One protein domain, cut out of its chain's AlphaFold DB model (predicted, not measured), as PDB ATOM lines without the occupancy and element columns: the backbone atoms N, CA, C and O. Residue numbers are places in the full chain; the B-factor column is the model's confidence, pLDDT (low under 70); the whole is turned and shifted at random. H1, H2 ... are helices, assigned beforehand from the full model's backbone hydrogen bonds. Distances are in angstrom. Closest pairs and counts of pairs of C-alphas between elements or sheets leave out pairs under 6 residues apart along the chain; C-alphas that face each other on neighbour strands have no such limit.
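AT A GLANCE: This is residues 2 to 60 and 68 to 87 of the 191 residues of an uncharacterized protein of Candidatus Hydrogenedentes bacterium (UniProt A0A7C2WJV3). The longest helix, H4, makes one side of the domain, and the short helix H3 packs on its residues 82 to 86. H3 sits in the middle, with the end of H1 near one end of it and H2 set off from the other helices; H3 and H4 are the one pair of helices that touch, and the loop of residues 34 to 40 sticks out, as do residues 68 to 74, of which 72 to 74 belong to H4. The printed part has 79 residues with four named helices, H1, H2, H3, H4 along the chain, and no named strand. Its class is all helix, though under half of the residues, 36 of 79, are in named elements. It is compact, with a radius of gyration of the C-alphas of 13.3 A, and rounded, spanning 32 by 28 by 27 A.

IN THESE COORDINATES: H4, residues 72 to 86, is 21.4 A long from C-alpha 72 to C-alpha 86 at (-21.642, -50.939, -3.171). H3, residues 43 to 48, measures 8.7 A. H1, residues 2 to 11, begins at C-alpha 2 at (-19.098, -43.616, -21.359) and measures 14.5 A. H2, residues 27 to 31, measures 6.1 A.

HOW THE PARTS SIT: H4 touches H3 with residues 82 to 86 alone; the closest C-alphas, of Gly 44 and Ile 82, are 5.5 A apart. They run the same way at a steep tilt of 41 degrees. H1 and H3 are close but not clearly touching, with the C-alphas of Leu 11 and Leu 48 closest at 7.3 A. H2 and H3 are only just apart, at 8.1 A. H1 and H4 are apart. In H1, H2, H3 and H4 every O i to N i+4 pair is within hydrogen-bond range.

THE WHOLE: The C-alphas farthest apart, of Ala 59 and Val 87, are 35.0 A apart. Residues 61 to 67 are not printed, and C-alphas 60 and 68 are 14.1 A apart across the cut. The links H1 to H2 and H2 to H3 are long. Residues 2 to 3, 10 and 79 to 87 have pLDDT under 70.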
ATOM      1  N   THR A   2     -18.481 -42.290 -21.603       59.66
ATOM      2  CA  THR A   2     -19.098 -43.616 -21.359       59.66
ATOM      3  C   THR A   2     -19.084 -44.067 -19.894       59.66
ATOM      4  O   THR A   2     -20.089 -44.557 -19.391       59.66
ATOM      5  N   ALA A   3     -17.983 -43.840 -19.177       62.56
ATOM      6  CA  ALA A   3     -17.836 -44.309 -17.798       62.56
ATOM      7  C   ALA A   3     -18.807 -43.622 -16.810       62.56
ATOM      8  O   ALA A   3     -19.430 -44.282 -15.984       62.56
ATOM      9  N   ASN A   4     -19.021 -42.306 -16.951       71.38
ATOM     10  CA  ASN A   4     -19.979 -41.569 -16.118       71.38
ATOM     11  C   ASN A   4     -21.428 -41.984 -16.405       71.38
ATOM     12  O   ASN A   4     -22.230 -42.047 -15.481       71.38
ATOM     13  N   ALA A   5     -21.761 -42.295 -17.664       70.44
ATOM     14  CA  ALA A   5     -23.088 -42.794 -18.025       70.44
ATOM     15  C   ALA A   5     -23.367 -44.162 -17.382       70.44
ATOM     16  O   ALA A   5     -24.443 -44.367 -16.824       70.44
ATOM     17  N   PHE A   6     -22.371 -45.055 -17.382       71.31
ATOM     18  CA  PHE A   6     -22.469 -46.363 -16.735       71.31
ATOM     19  C   PHE A   6     -22.667 -46.248 -15.217       71.31
ATOM     20  O   PHE A   6     -23.568 -46.879 -14.666       71.31
ATOM     21  N   ILE A   7     -21.883 -45.393 -14.546       70.19
ATOM     22  CA  ILE A   7     -22.037 -45.126 -13.104       70.19
ATOM     23  C   ILE A   7     -23.420 -44.540 -12.801       70.19
ATOM     24  O   ILE A   7     -24.077 -44.932 -11.840       70.19
ATOM     25  N   ARG A   8     -23.890 -43.607 -13.633       76.06
ATOM     26  CA  ARG A   8     -25.205 -42.984 -13.475       76.06
ATOM     27  C   ARG A   8     -26.331 -44.016 -13.521       76.06
ATOM     28  O   ARG A   8     -27.239 -43.959 -12.699       76.06
ATOM     29  N   GLN A   9     -26.250 -44.958 -14.459       76.19
ATOM     30  CA  GLN A   9     -27.238 -46.021 -14.616       76.19
ATOM     31  C   GLN A   9     -27.189 -47.030 -13.463       76.19
ATOM     32  O   GLN A   9     -28.236 -47.450 -12.984       76.19
ATOM     33  N   THR A  10     -25.992 -47.385 -12.990       69.00
ATOM     34  CA  THR A  10     -25.823 -48.344 -11.883       69.00
ATOM     35  C   THR A  10     -26.185 -47.762 -10.517       69.00
ATOM     36  O   THR A  10     -26.725 -48.487  -9.689       69.00
ATOM     37  N   LEU A  11     -25.931 -46.473 -10.269       70.00
ATOM     38  CA  LEU A  11     -26.236 -45.825  -8.984       70.00
ATOM     39  C   LEU A  11     -27.609 -45.134  -8.948       70.00
ATOM     40  O   LEU A  11     -28.028 -44.687  -7.884       70.00
ATOM     41  N   GLY A  12     -28.290 -44.976 -10.088       73.06
ATOM     42  CA  GLY A  12     -29.569 -44.255 -10.170       73.06
ATOM     43  C   GLY A  12     -29.482 -42.768  -9.796       73.06
ATOM     44  O   GLY A  12     -30.497 -42.133  -9.520       73.06
ATOM     45  N   LEU A  13     -28.276 -42.195  -9.762       76.88
ATOM     46  CA  LEU A  13     -28.047 -40.822  -9.315       76.88
ATOM     47  C   LEU A  13     -28.215 -39.819 -10.470       76.88
ATOM     48  O   LEU A  13     -27.829 -40.107 -11.601       76.88
ATOM     49  N   PRO A  14     -28.714 -38.594 -10.223       78.75
ATOM     50  CA  PRO A  14     -28.901 -37.587 -11.269       78.75
ATOM     51  C   PRO A  14     -27.603 -36.879 -11.716       78.75
ATOM     52  O   PRO A  14     -27.680 -35.917 -12.476       78.75
ATOM     53  N   LEU A  15     -26.422 -37.332 -11.276       79.62
ATOM     54  CA  LEU A  15     -25.135 -36.702 -11.593       79.62
ATOM     55  C   LEU A  15     -24.611 -37.081 -12.986       79.62
ATOM     56  O   LEU A  15     -24.640 -38.248 -13.386       79.62
ATOM     57  N   ARG A  16     -24.081 -36.094 -13.714       80.56
ATOM     58  CA  ARG A  16     -23.369 -36.264 -14.987       80.56
ATOM     59  C   ARG A  16     -21.859 -36.345 -14.793       80.56
ATOM     60  O   ARG A  16     -21.199 -37.041 -15.569       80.56
ATOM     61  N   ASP A  17     -21.312 -35.668 -13.781       80.25
ATOM     62  CA  ASP A  17     -19.873 -35.685 -13.506       80.25
ATOM     63  C   ASP A  17     -19.530 -36.147 -12.085       80.25
ATOM     64  O   ASP A  17     -19.479 -35.383 -11.119       80.25
ATOM     65  N   PHE A  18     -19.224 -37.439 -11.972       74.06
ATOM     66  CA  PHE A  18     -18.777 -38.045 -10.720       74.06
ATOM     67  C   PHE A  18     -17.347 -37.628 -10.346       74.06
ATOM     68  O   PHE A  18     -17.023 -37.563  -9.153       74.06
ATOM     69  N   GLY A  19     -16.516 -37.328 -11.349       74.06
ATOM     70  CA  GLY A  19     -15.075 -37.118 -11.225       74.06
ATOM     71  C   GLY A  19     -14.651 -35.681 -10.932       74.06
ATOM     72  O   GLY A  19     -13.456 -35.445 -10.747       74.06
ATOM     73  N   SER A  20     -15.592 -34.733 -10.867       77.56
ATOM     74  CA  SER A  20     -15.279 -33.342 -10.530       77.56
ATOM     75  C   SER A  20     -14.538 -33.246  -9.191       77.56
ATOM     76  O   SER A  20     -14.985 -33.775  -8.169       77.56
ATOM     77  N   GLY A  21     -13.405 -32.540  -9.195       76.88
ATOM     78  CA  GLY A  21     -12.610 -32.265  -7.995       76.88
ATOM     79  C   GLY A  21     -13.159 -31.126  -7.132       76.88
ATOM     80  O   GLY A  21     -12.703 -30.954  -6.006       76.88
ATOM     81  N   LEU A  22     -14.130 -30.356  -7.638       84.62
ATOM     82  CA  LEU A  22     -14.754 -29.248  -6.920       84.62
ATOM     83  C   LEU A  22     -16.186 -29.625  -6.542       84.62
ATOM     84  O   LEU A  22     -17.045 -29.776  -7.411       84.62
ATOM     85  N   LYS A  23     -16.440 -29.767  -5.240       87.44
ATOM     86  CA  LYS A  23     -17.763 -30.084  -4.694       87.44
ATOM     87  C   LYS A  23     -18.013 -29.229  -3.458       87.44
ATOM     88  O   LYS A  23     -17.133 -29.089  -2.615       87.44
ATOM     89  N   ILE A  24     -19.216 -28.674  -3.357       88.94
ATOM     90  CA  ILE A  24     -19.669 -27.916  -2.187       88.94
ATOM     91  C   ILE A  24     -20.735 -28.753  -1.500       88.94
ATOM     92  O   ILE A  24     -21.689 -29.204  -2.132       88.94
ATOM     93  N   VAL A  25     -20.536 -29.005  -0.213       88.56
ATOM     94  CA  VAL A  25     -21.324 -29.961   0.565       88.56
ATOM     95  C   VAL A  25     -21.665 -29.345   1.914       88.56
ATOM     96  O   VAL A  25     -20.886 -28.576   2.473       88.56
ATOM     97  N   ASN A  26     -22.851 -29.659   2.435       89.81
ATOM     98  CA  ASN A  26     -23.273 -29.152   3.735       89.81
ATOM     99  C   ASN A  26     -22.405 -29.777   4.843       89.81
ATOM    100  O   ASN A  26     -22.278 -30.999   4.918       89.81
ATOM    101  N   GLY A  27     -21.844 -28.948   5.727       89.19
ATOM    102  CA  GLY A  27     -21.013 -29.415   6.837       89.19
ATOM    103  C   GLY A  27     -21.736 -30.376   7.786       89.19
ATOM    104  O   GLY A  27     -21.122 -31.327   8.258       89.19
ATOM    105  N   ALA A  28     -23.040 -30.195   8.021       88.88
ATOM    106  CA  ALA A  28     -23.837 -31.121   8.830       88.88
ATOM    107  C   ALA A  28     -23.936 -32.510   8.182       88.88
ATOM    108  O   ALA A  28     -23.823 -33.520   8.866       88.88
ATOM    109  N   PHE A  29     -24.069 -32.558   6.854       90.06
ATOM    110  CA  PHE A  29     -24.086 -33.812   6.106       90.06
ATOM    111  C   PHE A  29     -22.729 -34.513   6.149       90.06
ATOM    112  O   PHE A  29     -22.672 -35.714   6.366       90.06
ATOM    113  N   VAL A  30     -21.632 -33.765   6.005       88.44
ATOM    114  CA  VAL A  30     -20.278 -34.328   6.109       88.44
ATOM    115  C   VAL A  30     -20.016 -34.887   7.508       88.44
ATOM    116  O   VAL A  30     -19.484 -35.985   7.628       88.44
ATOM    117  N   ARG A  31     -20.430 -34.169   8.559       87.62
ATOM    118  CA  ARG A  31     -20.278 -34.616   9.952       87.62
ATOM    119  C   ARG A  31     -21.050 -35.897  10.265       87.62
ATOM    120  O   ARG A  31     -20.578 -36.666  11.089       87.62
ATOM    121  N   ALA A  32     -22.163 -36.165   9.580       86.81
ATOM    122  CA  ALA A  32     -22.928 -37.403   9.752       86.81
ATOM    123  C   ALA A  32     -22.154 -38.673   9.344       86.81
ATOM    124  O   ALA A  32     -22.522 -39.764   9.760       86.81
ATOM    125  N   PHE A  33     -21.083 -38.545   8.551       84.81
ATOM    126  CA  PHE A  33     -20.191 -39.662   8.213       84.81
ATOM    127  C   PHE A  33     -19.028 -39.827   9.196       84.81
ATOM    128  O   PHE A  33     -18.177 -40.682   8.961       84.81
ATOM    129  N   GLU A  34     -18.966 -38.993  10.242       84.81
ATOM    130  CA  GLU A  34     -17.905 -38.985  11.255       84.81
ATOM    131  C   GLU A  34     -16.507 -39.112  10.630       84.81
ATOM    132  O   GLU A  34     -15.780 -40.080  10.881       84.81
ATOM    133  N   PRO A  35     -16.133 -38.162   9.746       82.31
ATOM    134  CA  PRO A  35     -14.871 -38.231   9.038       82.31
ATOM    135  C   PRO A  35     -13.728 -38.193  10.039       82.31
ATOM    136  O   PRO A  35     -13.508 -37.198  10.729       82.31
ATOM    137  N   GLY A  36     -13.011 -39.302  10.103       77.81
ATOM    138  CA  GLY A  36     -11.892 -39.482  11.002       77.81
ATOM    139  C   GLY A  36     -10.583 -39.562  10.230       77.81
ATOM    140  O   GLY A  36     -10.582 -39.839   9.028       77.81
ATOM    141  N   PRO A  37      -9.447 -39.431  10.923       74.44
ATOM    142  CA  PRO A  37      -8.138 -39.656  10.317       74.44
ATOM    143  C   PRO A  37      -8.006 -41.064   9.703       74.44
ATOM    144  O   PRO A  37      -7.394 -41.248   8.656       74.44
ATOM    145  N   PHE A  38      -8.670 -42.036  10.333       72.56
ATOM    146  CA  PHE A  38      -8.777 -43.431   9.908       72.56
ATOM    147  C   PHE A  38     -10.037 -43.738   9.105       72.56
ATOM    148  O   PHE A  38     -10.189 -44.831   8.579       72.56
ATOM    149  N   ARG A  39     -10.959 -42.787   8.978       75.31
ATOM    150  CA  ARG A  39     -12.222 -42.969   8.260       75.31
ATOM    151  C   ARG A  39     -12.335 -41.886   7.196       75.31
ATOM    152  O   ARG A  39     -13.096 -40.934   7.377       75.31
ATOM    153  N   PRO A  40     -11.549 -41.987   6.103       75.19
ATOM    154  CA  PRO A  40     -11.674 -41.044   5.009       75.19
ATOM    155  C   PRO A  40     -13.095 -41.111   4.457       75.19
ATOM    156  O   PRO A  40     -13.656 -42.194   4.278       75.19
ATOM    157  N   ILE A  41     -13.668 -39.944   4.165       78.62
ATOM    158  CA  ILE A  41     -15.004 -39.857   3.579       78.62
ATOM    159  C   ILE A  41     -14.989 -40.623   2.265       78.62
ATOM    160  O   ILE A  41     -14.262 -40.271   1.333       78.62
ATOM    161  N   ASN A  42     -15.812 -41.663   2.182       77.44
ATOM    162  CA  ASN A  42     -15.978 -42.387   0.942       77.44
ATOM    163  C   ASN A  42     -16.873 -41.563  -0.001       77.44
ATOM    164  O   ASN A  42     -18.057 -41.377   0.296       77.44
ATOM    165  N   PRO A  43     -16.356 -41.098  -1.154       76.12
ATOM    166  CA  PRO A  43     -17.144 -40.295  -2.081       76.12
ATOM    167  C   PRO A  43     -18.343 -41.066  -2.651       76.12
ATOM    168  O   PRO A  43     -19.378 -40.457  -2.887       76.12
ATOM    169  N   GLY A  44     -18.253 -42.387  -2.835       75.25
ATOM    170  CA  GLY A  44     -19.363 -43.210  -3.323       75.25
ATOM    171  C   GLY A  44     -20.519 -43.288  -2.323       75.25
ATOM    172  O   GLY A  44     -21.654 -42.971  -2.675       75.25
ATOM    173  N   ALA A  45     -20.227 -43.625  -1.062       78.12
ATOM    174  CA  ALA A  45     -21.236 -43.686   0.005       78.12
ATOM    175  C   ALA A  45     -21.879 -42.315   0.268       78.12
ATOM    176  O   ALA A  45     -23.098 -42.194   0.419       78.12
ATOM    177  N   MET A  46     -21.053 -41.267   0.245       82.38
ATOM    178  CA  MET A  46     -21.516 -39.891   0.334       82.38
ATOM    179  C   MET A  46     -22.488 -39.569  -0.805       82.38
ATOM    180  O   MET A  46     -23.570 -39.057  -0.546       82.38
ATOM    181  N   MET A  47     -22.140 -39.906  -2.051       79.56
ATOM    182  CA  MET A  47     -22.964 -39.604  -3.223       79.56
ATOM    183  C   MET A  47     -24.295 -40.358  -3.247       79.56
ATOM    184  O   MET A  47     -25.298 -39.772  -3.643       79.56
ATOM    185  N   LEU A  48     -24.327 -41.606  -2.776       79.69
ATOM    186  CA  LEU A  48     -25.560 -42.392  -2.626       79.69
ATOM    187  C   LEU A  48     -26.527 -41.805  -1.592       79.69
ATOM    188  O   LEU A  48     -27.739 -41.941  -1.723       79.69
ATOM    189  N   SER A  49     -25.993 -41.132  -0.575       83.94
ATOM    190  CA  SER A  49     -26.786 -40.553   0.515       83.94
ATOM    191  C   SER A  49     -27.305 -39.142   0.201       83.94
ATOM    192  O   SER A  49     -28.020 -38.540   1.005       83.94
ATOM    193  N   LEU A  50     -26.938 -38.576  -0.954       83.44
ATOM    194  CA  LEU A  50     -27.352 -37.235  -1.352       83.44
ATOM    195  C   LEU A  50     -28.824 -37.218  -1.781       83.44
ATOM    196  O   LEU A  50     -29.218 -37.876  -2.736       83.44
ATOM    197  N   ARG A  51     -29.630 -36.375  -1.127       82.19
ATOM    198  CA  ARG A  51     -31.044 -36.159  -1.494       82.19
ATOM    199  C   ARG A  51     -31.277 -34.957  -2.407       82.19
ATOM    200  O   ARG A  51     -32.220 -34.950  -3.188       82.19
ATOM    201  N   ARG A  52     -30.454 -33.910  -2.287       84.44
ATOM    202  CA  ARG A  52     -30.549 -32.679  -3.088       84.44
ATOM    203  C   ARG A  52     -29.202 -32.399  -3.728       84.44
ATOM    204  O   ARG A  52     -28.212 -32.228  -3.022       84.44
ATOM    205  N   ILE A  53     -29.176 -32.366  -5.056       86.88
ATOM    206  CA  ILE A  53     -27.957 -32.214  -5.849       86.88
ATOM    207  C   ILE A  53     -28.255 -31.244  -6.984       86.88
ATOM    208  O   ILE A  53     -29.298 -31.339  -7.626       86.88
ATOM    209  N   LYS A  54     -27.334 -30.315  -7.230       88.06
ATOM    210  CA  LYS A  54     -27.381 -29.407  -8.374       88.06
ATOM    211  C   LYS A  54     -25.990 -29.333  -8.983       88.06
ATOM    212  O   LYS A  54     -25.028 -29.033  -8.280       88.06
ATOM    213  N   GLU A  55     -25.894 -29.609 -10.275       88.62
ATOM    214  CA  GLU A  55     -24.658 -29.439 -11.034       88.62
ATOM    215  C   GLU A  55     -24.651 -28.055 -11.676       88.62
ATOM    216  O   GLU A  55     -25.651 -27.619 -12.253       88.62
ATOM    217  N   ILE A  56     -23.527 -27.354 -11.554       88.69
ATOM    218  CA  ILE A  56     -23.314 -26.053 -12.180       88.69
ATOM    219  C   ILE A  56     -22.250 -26.256 -13.259       88.69
ATOM    220  O   ILE A  56     -21.149 -26.699 -12.924       88.69
ATOM    221  N   PRO A  57     -22.555 -25.978 -14.539       87.81
ATOM    222  CA  PRO A  57     -21.561 -26.084 -15.593       87.81
ATOM    223  C   PRO A  57     -20.473 -25.035 -15.357       87.81
ATOM    224  O   PRO A  57     -20.760 -23.851 -15.197       87.81
ATOM    225  N   ILE A  58     -19.222 -25.481 -15.338       85.62
ATOM    226  CA  ILE A  58     -18.051 -24.614 -15.237       85.62
ATOM    227  C   ILE A  58     -17.170 -24.810 -16.467       85.62
ATOM    228  O   ILE A  58     -17.042 -25.918 -16.988       85.62
ATOM    229  N   ALA A  59     -16.558 -23.727 -16.940       86.94
ATOM    230  CA  ALA A  59     -15.583 -23.799 -18.017       86.94
ATOM    231  C   ALA A  59     -14.252 -24.326 -17.463       86.94
ATOM    232  O   ALA A  59     -13.618 -23.693 -16.616       86.94
ATOM    233  N   HIS A  60     -13.824 -25.496 -17.934       83.81
ATOM    234  CA  HIS A  60     -12.513 -26.039 -17.600       83.81
ATOM    235  C   HIS A  60     -11.451 -25.419 -18.506       83.81
ATOM    236  O   HIS A  60     -11.437 -25.655 -19.712       83.81
ATOM    237  N   SER A  68      -0.638 -34.383 -15.592       76.69
ATOM    238  CA  SER A  68      -1.869 -34.919 -15.009       76.69
ATOM    239  C   SER A  68      -1.541 -35.981 -13.962       76.69
ATOM    240  O   SER A  68      -0.836 -36.951 -14.223       76.69
ATOM    241  N   ARG A  69      -2.104 -35.817 -12.764       76.12
ATOM    242  CA  ARG A  69      -2.050 -36.816 -11.688       76.12
ATOM    243  C   ARG A  69      -3.019 -37.983 -11.917       76.12
ATOM    244  O   ARG A  69      -3.088 -38.870 -11.067       76.12
ATOM    245  N   TRP A  70      -3.774 -37.975 -13.015       73.12
ATOM    246  CA  TRP A  70      -4.682 -39.049 -13.399       73.12
ATOM    247  C   TRP A  70      -3.960 -40.059 -14.283       73.12
ATOM    248  O   TRP A  70      -3.793 -39.862 -15.481       73.12
ATOM    249  N   THR A  71      -3.541 -41.159 -13.665       81.62
ATOM    250  CA  THR A  71      -3.045 -42.349 -14.363       81.62
ATOM    251  C   THR A  71      -4.157 -43.393 -14.411       81.62
ATOM    252  O   THR A  71      -4.963 -43.472 -13.482       81.62
ATOM    253  N   ILE A  72      -4.159 -44.255 -15.427       77.44
ATOM    254  CA  ILE A  72      -5.096 -45.388 -15.559       77.44
ATOM    255  C   ILE A  72      -5.145 -46.230 -14.268       77.44
ATOM    256  O   ILE A  72      -6.216 -46.591 -13.793       77.44
ATOM    257  N   LYS A  73      -3.999 -46.438 -13.605       78.75
ATOM    258  CA  LYS A  73      -3.918 -47.117 -12.299       78.75
ATOM    259  C   LYS A  73      -4.785 -46.462 -11.212       78.75
ATOM    260  O   LYS A  73      -5.435 -47.157 -10.438       78.75
ATOM    261  N   ARG A  74      -4.815 -45.126 -11.150       76.06
ATOM    262  CA  ARG A  74      -5.637 -44.376 -10.183       76.06
ATOM    263  C   ARG A  74      -7.116 -44.410 -10.544       76.06
ATOM    264  O   ARG A  74      -7.944 -44.437  -9.642       76.06
ATOM    265  N   PHE A  75      -7.434 -44.462 -11.836       76.25
ATOM    266  CA  PHE A  75      -8.796 -44.701 -12.299       76.25
ATOM    267  C   PHE A  75      -9.298 -46.062 -11.797       76.25
ATOM    268  O   PHE A  75     -10.287 -46.105 -11.075       76.25
ATOM    269  N   PHE A  76      -8.567 -47.155 -12.044       74.25
ATOM    270  CA  PHE A  76      -8.961 -48.476 -11.533       74.25
ATOM    271  C   PHE A  76      -9.042 -48.532 -10.003       74.25
ATOM    272  O   PHE A  76      -9.982 -49.116  -9.472       74.25
ATOM    273  N   ALA A  77      -8.124 -47.877  -9.285       74.06
ATOM    274  CA  ALA A  77      -8.178 -47.804  -7.824       74.06
ATOM    275  C   ALA A  77      -9.450 -47.100  -7.311       74.06
ATOM    276  O   ALA A  77     -10.059 -47.558  -6.345       74.06
ATOM    277  N   LEU A  78      -9.876 -46.016  -7.969       70.69
ATOM    278  CA  LEU A  78     -11.104 -45.300  -7.621       70.69
ATOM    279  C   LEU A  78     -12.347 -46.169  -7.852       70.69
ATOM    280  O   LEU A  78     -13.197 -46.259  -6.969       70.69
ATOM    281  N   TYR A  79     -12.434 -46.838  -9.003       68.56
ATOM    282  CA  TYR A  79     -13.561 -47.724  -9.314       68.56
ATOM    283  C   TYR A  79     -13.615 -48.926  -8.380       68.56
ATOM    284  O   TYR A  79     -14.684 -49.251  -7.869       68.56
ATOM    285  N   HIS A  80     -12.470 -49.549  -8.101       67.00
ATOM    286  CA  HIS A  80     -12.393 -50.662  -7.162       67.00
ATOM    287  C   HIS A  80     -12.892 -50.257  -5.768       67.00
ATOM    288  O   HIS A  80     -13.626 -51.011  -5.138       67.00
ATOM    289  N   ASN A  81     -12.564 -49.043  -5.312       68.31
ATOM    290  CA  ASN A  81     -13.066 -48.520  -4.044       68.31
ATOM    291  C   ASN A  81     -14.593 -48.310  -4.073       68.31
ATOM    292  O   ASN A  81     -15.292 -48.742  -3.165       68.31
ATOM    293  N   ILE A  82     -15.136 -47.715  -5.140       65.62
ATOM    294  CA  ILE A  82     -16.589 -47.502  -5.271       65.62
ATOM    295  C   ILE A  82     -17.350 -48.839  -5.278       65.62
ATOM    296  O   ILE A  82     -18.313 -48.996  -4.530       65.62
ATOM    297  N   PHE A  83     -16.903 -49.819  -6.069       62.50
ATOM    298  CA  PHE A  83     -17.574 -51.119  -6.178       62.50
ATOM    299  C   PHE A  83     -17.488 -51.960  -4.905       62.50
ATOM    300  O   PHE A  83     -18.468 -52.606  -4.539       62.50
ATOM    301  N   ARG A  84     -16.351 -51.916  -4.201       63.00
ATOM    302  CA  ARG A  84     -16.152 -52.643  -2.940       63.00
ATOM    303  C   ARG A  84     -17.155 -52.245  -1.855       63.00
ATOM    304  O   ARG A  84     -17.489 -53.068  -1.013       63.00
ATOM    305  N   HIS A  85     -17.608 -50.993  -1.859       60.38
ATOM    306  CA  HIS A  85     -18.572 -50.494  -0.880       60.38
ATOM    307  C   HIS A  85     -20.033 -50.641  -1.322       60.38
ATOM    308  O   HIS A  85     -20.921 -50.549  -0.480       60.38
ATOM    309  N   LEU A  86     -20.288 -50.854  -2.617       55.06
ATOM    310  CA  LEU A  86     -21.642 -50.939  -3.171       55.06
ATOM    311  C   LEU A  86     -22.240 -52.345  -3.054       55.06
ATOM    312  O   LEU A  86     -23.439 -52.501  -2.854       55.06
ATOM    313  N   VAL A  87     -21.399 -53.367  -3.168       56.56
ATOM    314  CA  VAL A  87     -21.770 -54.766  -2.956       56.56
ATOM    315  C   VAL A  87     -20.834 -55.285  -1.873       56.56
ATOM    316  O   VAL A  87     -19.635 -55.027  -1.993       56.56
TER     317      VAL A  87